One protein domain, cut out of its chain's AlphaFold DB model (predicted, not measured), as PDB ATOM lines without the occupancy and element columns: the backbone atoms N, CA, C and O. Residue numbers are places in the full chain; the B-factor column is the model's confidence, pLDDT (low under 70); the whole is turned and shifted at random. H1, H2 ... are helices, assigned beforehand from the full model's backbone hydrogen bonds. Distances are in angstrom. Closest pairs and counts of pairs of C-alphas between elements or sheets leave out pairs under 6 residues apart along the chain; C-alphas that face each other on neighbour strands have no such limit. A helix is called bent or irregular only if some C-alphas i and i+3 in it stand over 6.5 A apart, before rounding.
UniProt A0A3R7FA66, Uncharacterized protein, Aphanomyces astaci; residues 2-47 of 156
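What this domain is: This is residues 2 to 47 of the 156 residues of an uncharacterized protein of Aphanomyces astaci (UniProt A0A3R7FA66). A long helix, H3, and a shorter one, H1, run opposite ways and form a loose, open loop: they meet where the beginning of H1 touches H3 at residues 33 to 37, and the tiny helix H2 makes the turn at the other end. The last residues of H3, 42 to 47, stick out beyond this loop. The printed part has 46 residues with three named helices, in the order H1, H2, H3, and no named strand; its class is all helix. The whole is loose, with a radius of gyration of the C-alphas of 12.6 A, and its outline is a rod spanning 40 by 17 by 11 A.

How they stand to each other: H1, residues 2 to 14, touches H3, residues 27 to 47, with 4 pairs of C-alphas within 8 A. The closest C-alphas of the two are those of Leu 2 and Leu 37, 6.9 A apart. H1 touches H3 with residues 2 to 6 alone, and H3 touches H1 with residues 33 to 37 alone. The lines of H1 and H3 stand at a shallow tilt of 27 degrees, and the two run opposite ways. H2, residues 18 to 21, and H1 touch only at the corner by their link, and only just, with 3 pairs of C-alphas within 8 A. Their closest C-alphas are those of His 13 and Leu 21, 6.8 A apart, and H1 touches H2 with residues 12 to 13 alone. H2 and H3 are apart. In H3, every O i to N i+4 pair is within hydrogen-bond range; in H1, 7 of 9 are, and H2 is too short for such a pair.

Where its parts are: H1 begins at C-alpha 2, at (-32.389, -10.251, -18.930), and measures 18.9 A from first to last C-alpha. It is irregular: C-alphas 7 and 10 are 7.3 A apart, where about 5 A is found in a regular helix. H2, four residues from Arg 18 to Leu 21, measures 5.0 A, with C-alpha 18 at (-29.694, 11.601, -17.964). H3, the longest helix with 21 residues, measures 30.1 A and ends at C-alpha 47, at (-33.397, -28.202, -20.001).

The domain as a whole: The two C-alphas farthest apart are those of Arg 18 and Gly 46, at 40.5 A. Residues 14 to 19 stand free, and so do residues 42 to 47, which belong to H3. Without these stretches the body has 34 residues and spans 28 by 17 by 11 A. The links from H1 to H2 and from H2 to H3 are both tight. The printed part has no cut; its mean pLDDT is 93.2, and no printed residue is under 70.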
ATOM      1  N   LEU A   2     -32.093 -10.823 -17.596       92.00
ATOM      2  CA  LEU A   2     -32.389 -10.251 -18.930       92.00
ATOM      3  C   LEU A   2     -33.889 -10.115 -19.254       92.00
ATOM      4  O   LEU A   2     -34.312  -9.040 -19.657       92.00
ATOM      5  N   LYS A   3     -34.711 -11.143 -18.970       93.88
ATOM      6  CA  LYS A   3     -36.188 -11.063 -19.096       93.88
ATOM      7  C   LYS A   3     -36.764  -9.835 -18.379       93.88
ATOM      8  O   LYS A   3     -37.598  -9.123 -18.921       93.88
ATOM      9  N   ARG A   4     -36.277  -9.569 -17.161       94.62
ATOM     10  CA  ARG A   4     -36.702  -8.420 -16.355       94.62
ATOM     11  C   ARG A   4     -36.241  -7.107 -16.976       94.62
ATOM     12  O   ARG A   4     -37.039  -6.188 -17.038       94.62
ATOM     13  N   TYR A   5     -34.992  -7.031 -17.436       93.69
ATOM     14  CA  TYR A   5     -34.478  -5.846 -18.121       93.69
ATOM     15  C   TYR A   5     -35.315  -5.500 -19.365       93.69
ATOM     16  O   TYR A   5     -35.807  -4.381 -19.458       93.69
ATOM     17  N   VAL A   6     -35.577  -6.466 -20.253       94.19
ATOM     18  CA  VAL A   6     -36.407  -6.253 -21.457       94.19
ATOM     19  C   VAL A   6     -37.821  -5.787 -21.093       94.19
ATOM     20  O   VAL A   6     -38.351  -4.883 -21.731       94.19
ATOM     21  N   ALA A   7     -38.410  -6.334 -20.025       95.69
ATOM     22  CA  ALA A   7     -39.731  -5.919 -19.554       95.69
ATOM     23  C   ALA A   7     -39.770  -4.477 -19.015       95.69
ATOM     24  O   ALA A   7     -40.818  -3.837 -19.080       95.69
ATOM     25  N   ILE A   8     -38.657  -3.960 -18.477       93.88
ATOM     26  CA  ILE A   8     -38.619  -2.629 -17.851       93.88
ATOM     27  C   ILE A   8     -37.962  -1.548 -18.714       93.88
ATOM     28  O   ILE A   8     -38.243  -0.372 -18.494       93.88
ATOM     29  N   ARG A   9     -37.111  -1.899 -19.694       92.31
ATOM     30  CA  ARG A   9     -36.275  -0.926 -20.425       92.31
ATOM     31  C   ARG A   9     -37.088   0.192 -21.072       92.31
ATOM     32  O   ARG A   9     -36.664   1.339 -21.016       92.31
ATOM     33  N   GLY A  10     -38.276  -0.100 -21.604       90.88
ATOM     34  CA  GLY A  10     -39.157   0.917 -22.190       90.88
ATOM     35  C   GLY A  10     -39.610   1.973 -21.174       90.88
ATOM     36  O   GLY A  10     -39.559   3.164 -21.463       90.88
ATOM     37  N   PHE A  11     -39.970   1.552 -19.959       92.56
ATOM     38  CA  PHE A  11     -40.336   2.468 -18.874       92.56
ATOM     39  C   PHE A  11     -39.133   3.279 -18.395       92.56
ATOM     40  O   PHE A  11     -39.262   4.468 -18.123       92.56
ATOM     41  N   VAL A  12     -37.952   2.658 -18.333       90.69
ATOM     42  CA  VAL A  12     -36.725   3.344 -17.913       90.69
ATOM     43  C   VAL A  12     -36.338   4.444 -18.907       90.69
ATOM     44  O   VAL A  12     -35.990   5.543 -18.482       90.69
ATOM     45  N   HIS A  13     -36.486   4.207 -20.214       88.06
ATOM     46  CA  HIS A  13     -36.268   5.236 -21.237       88.06
ATOM     47  C   HIS A  13     -37.232   6.428 -21.093       88.06
ATOM     48  O   HIS A  13     -36.832   7.572 -21.302       88.06
ATOM     49  N   GLN A  14     -38.486   6.188 -20.692       90.94
ATOM     50  CA  GLN A  14     -39.498   7.241 -20.519       90.94
ATOM     51  C   GLN A  14     -39.220   8.181 -19.342       90.94
ATOM     52  O   GLN A  14     -39.692   9.316 -19.355       90.94
ATOM     53  N   LEU A  15     -38.445   7.745 -18.342       89.38
ATOM     54  CA  LEU A  15     -38.059   8.601 -17.215       89.38
ATOM     55  C   LEU A  15     -37.196   9.791 -17.659       89.38
ATOM     56  O   LEU A  15     -37.141  10.793 -16.951       89.38
ATOM     57  N   ASN A  16     -36.534   9.684 -18.820       85.19
ATOM     58  CA  ASN A  16     -35.685  10.718 -19.420       85.19
ATOM     59  C   ASN A  16     -34.612  11.289 -18.463       85.19
ATOM     60  O   ASN A  16     -34.158  12.427 -18.603       85.19
ATOM     61  N   ASP A  17     -34.205  10.495 -17.470       92.62
ATOM     62  CA  ASP A  17     -33.173  10.851 -16.506       92.62
ATOM     63  C   ASP A  17     -31.795  10.599 -17.122       92.62
ATOM     64  O   ASP A  17     -31.409   9.460 -17.383       92.62
ATOM     65  N   ARG A  18     -31.022  11.668 -17.332       88.94
ATOM     66  CA  ARG A  18     -29.694  11.601 -17.964       88.94
ATOM     67  C   ARG A  18     -28.706  10.693 -17.226       88.94
ATOM     68  O   ARG A  18     -27.830  10.125 -17.873       88.94
ATOM     69  N   THR A  19     -28.826  10.575 -15.905       91.94
ATOM     70  CA  THR A  19     -27.948   9.720 -15.092       91.94
ATOM     71  C   THR A  19     -28.269   8.241 -15.271       91.94
ATOM     72  O   THR A  19     -27.375   7.409 -15.190       91.94
ATOM     73  N   ILE A  20     -29.530   7.919 -15.560       88.56
ATOM     74  CA  ILE A  20     -29.985   6.553 -15.822       88.56
ATOM     75  C   ILE A  20     -29.742   6.188 -17.286       88.56
ATOM     76  O   ILE A  20     -29.246   5.101 -17.570       88.56
ATOM     77  N   LEU A  21     -30.044   7.099 -18.217       88.12
ATOM     78  CA  LEU A  21     -29.859   6.886 -19.653       88.12
ATOM     79  C   LEU A  21     -28.396   6.589 -20.015       88.12
ATOM     80  O   LEU A  21     -28.149   5.786 -20.907       88.12
ATOM     81  N   SER A  22     -27.426   7.179 -19.308       90.62
ATOM     82  CA  SER A  22     -25.999   6.889 -19.521       90.62
ATOM     83  C   SER A  22     -25.572   5.483 -19.075       90.62
ATOM     84  O   SER A  22     -24.490   5.035 -19.449       90.62
ATOM     85  N   LEU A  23     -26.405   4.792 -18.289       90.94
ATOM     86  CA  LEU A  23     -26.184   3.421 -17.820       90.94
ATOM     87  C   LEU A  23     -26.929   2.379 -18.663       90.94
ATOM     88  O   LEU A  23     -26.740   1.179 -18.450       90.94
ATOM     89  N   LEU A  24     -27.803   2.812 -19.575       91.12
ATOM     90  CA  LEU A  24     -28.551   1.895 -20.421       91.12
ATOM     91  C   LEU A  24     -27.660   1.320 -21.529       91.12
ATOM     92  O   LEU A  24     -26.783   2.013 -22.051       91.12
ATOM     93  N   PRO A  25     -27.886   0.051 -21.907       93.62
ATOM     94  CA  PRO A  25     -27.346  -0.501 -23.136       93.62
ATOM     95  C   PRO A  25     -27.662   0.394 -24.338       93.62
ATOM     96  O   PRO A  25     -28.729   0.996 -24.418       93.62
ATOM     97  N   THR A  26     -26.744   0.449 -25.298       93.06
ATOM     98  CA  THR A  26     -27.016   1.073 -26.597       93.06
ATOM     99  C   THR A  26     -28.040   0.254 -27.383       93.06
ATOM    100  O   THR A  26     -28.171  -0.948 -27.152       93.06
ATOM    101  N   ASP A  27     -28.684   0.852 -28.389       92.25
ATOM    102  CA  ASP A  27     -29.631   0.149 -29.272       92.25
ATOM    103  C   ASP A  27     -29.062  -1.161 -29.846       92.25
ATOM    104  O   ASP A  27     -29.760  -2.166 -29.985       92.25
ATOM    105  N   GLU A  28     -27.768  -1.173 -30.172       95.69
ATOM    106  CA  GLU A  28     -27.083  -2.357 -30.691       95.69
ATOM    107  C   GLU A  28     -26.882  -3.433 -29.615       95.69
ATOM    108  O   GLU A  28     -27.028  -4.628 -29.877       95.69
ATOM    109  N   GLN A  29     -26.571  -3.031 -28.383       95.25
ATOM    110  CA  GLN A  29     -26.511  -3.957 -27.254       95.25
ATOM    111  C   GLN A  29     -27.905  -4.487 -26.901       95.25
ATOM    112  O   GLN A  29     -28.040  -5.667 -26.587       95.25
ATOM    113  N   ASP A  30     -28.942  -3.660 -27.022       95.06
ATOM    114  CA  ASP A  30     -30.333  -4.044 -26.797       95.06
ATOM    115  C   ASP A  30     -30.811  -5.117 -27.780       95.06
ATOM    116  O   ASP A  30     -31.413  -6.110 -27.362       95.06
ATOM    117  N   LYS A  31     -30.462  -4.986 -29.065       95.38
ATOM    118  CA  LYS A  31     -30.709  -6.034 -30.069       95.38
ATOM    119  C   LYS A  31     -29.993  -7.337 -29.720       95.38
ATOM    120  O   LYS A  31     -30.578  -8.414 -29.826       95.38
ATOM    121  N   LYS A  32     -28.736  -7.261 -29.268       96.50
ATOM    122  CA  LYS A  32     -27.979  -8.445 -28.821       96.50
ATOM    123  C   LYS A  32     -28.622  -9.104 -27.603       96.50
ATOM    124  O   LYS A  32     -28.634 -10.329 -27.524       96.50
ATOM    125  N   ILE A  33     -29.172  -8.316 -26.678       96.00
ATOM    126  CA  ILE A  33     -29.922  -8.825 -25.525       96.00
ATOM    127  C   ILE A  33     -31.180  -9.571 -25.979       96.00
ATOM    128  O   ILE A  33     -31.449 -10.650 -25.453       96.00
ATOM    129  N   ASP A  34     -31.920  -9.044 -26.958       96.00
ATOM    130  CA  ASP A  34     -33.121  -9.705 -27.484       96.00
ATOM    131  C   ASP A  34     -32.781 -11.042 -28.168       96.00
ATOM    132  O   ASP A  34     -33.431 -12.055 -27.900       96.00
ATOM    133  N   ILE A  35     -31.710 -11.083 -28.970       95.88
ATOM    134  CA  ILE A  35     -31.200 -12.324 -29.581       95.88
ATOM    135  C   ILE A  35     -30.796 -13.333 -28.499       95.88
ATOM    136  O   ILE A  35     -31.203 -14.496 -28.541       95.88
ATOM    137  N   LEU A  36     -30.024 -12.887 -27.502       95.56
ATOM    138  CA  LEU A  36     -29.585 -13.735 -26.396       95.56
ATOM    139  C   LEU A  36     -30.775 -14.282 -25.602       95.56
ATOM    140  O   LEU A  36     -30.745 -15.427 -25.158       95.56
ATOM    141  N   LEU A  37     -31.832 -13.490 -25.431       96.38
ATOM    142  CA  LEU A  37     -33.032 -13.937 -24.743       96.38
ATOM    143  C   LEU A  37     -33.755 -15.053 -25.513       96.38
ATOM    144  O   LEU A  37     -34.243 -15.988 -24.877       96.38
ATOM    145  N   GLY A  38     -33.775 -14.988 -26.847       95.12
ATOM    146  CA  GLY A  38     -34.278 -16.069 -27.700       95.12
ATOM    147  C   GLY A  38     -33.480 -17.362 -27.520       95.12
ATOM    148  O   GLY A  38     -34.057 -18.394 -27.188       95.12
ATOM    149  N   ILE A  39     -32.149 -17.274 -27.618       94.62
ATOM    150  CA  ILE A  39     -31.229 -18.408 -27.405       94.62
ATOM    151  C   ILE A  39     -31.441 -19.043 -26.025       94.62
ATOM    152  O   ILE A  39     -31.571 -20.261 -25.897       94.62
ATOM    153  N   LEU A  40     -31.511 -18.220 -24.975       94.94
ATOM    154  CA  LEU A  40     -31.752 -18.698 -23.615       94.94
ATOM    155  C   LEU A  40     -33.127 -19.359 -23.468       94.94
ATOM    156  O   LEU A  40     -33.257 -20.276 -22.665       94.94
ATOM    157  N   GLY A  41     -34.135 -18.917 -24.222       95.12
ATOM    158  CA  GLY A  41     -35.456 -19.545 -24.253       95.12
ATOM    159  C   GLY A  41     -35.433 -20.947 -24.864       95.12
ATOM    160  O   GLY A  41     -36.025 -21.865 -24.299       95.12
ATOM    161  N   GLU A  42     -34.711 -21.136 -25.970       94.56
ATOM    162  CA  GLU A  42     -34.536 -22.459 -26.586       94.56
ATOM    163  C   GLU A  42     -33.768 -23.416 -25.667       94.56
ATOM    164  O   GLU A  42     -34.200 -24.549 -25.448       94.56
ATOM    165  N   LEU A  43     -32.669 -22.946 -25.065       94.38
ATOM    166  CA  LEU A  43     -31.897 -23.730 -24.096       94.38
ATOM    167  C   LEU A  43     -32.728 -24.065 -22.849       94.38
ATOM    168  O   LEU A  43     -32.675 -25.193 -22.366       94.38
ATOM    169  N   GLU A  44     -33.538 -23.122 -22.353       95.31
ATOM    170  CA  GLU A  44     -34.472 -23.363 -21.247       95.31
ATOM    171  C   GLU A  44     -35.465 -24.481 -21.599       95.31
ATOM    172  O   GLU A  44     -35.685 -25.370 -20.777       95.31
ATOM    173  N   SER A  45     -36.022 -24.480 -22.816       94.88
ATOM    174  CA  SER A  45     -36.902 -25.557 -23.286       94.88
ATOM    175  C   SER A  45     -36.195 -26.911 -23.261       94.88
ATOM    176  O   SER A  45     -36.712 -27.848 -22.665       94.88
ATOM    177  N   GLY A  46     -34.977 -26.993 -23.808       94.19
ATOM    178  CA  GLY A  46     -34.190 -28.227 -23.769       94.19
ATOM    179  C   GLY A  46     -33.932 -28.711 -22.338       94.19
ATOM    180  O   GLY A  46     -34.111 -29.886 -22.033       94.19
ATOM    181  N   THR A  47     -33.590 -27.810 -21.410       95.12
ATOM    182  CA  THR A  47     -33.397 -28.202 -20.001       95.12
ATOM    183  C   THR A  47     -34.677 -28.673 -19.314       95.12
ATOM    184  O   THR A  47     -34.581 -29.442 -18.361       95.12
TER     185      THR A  47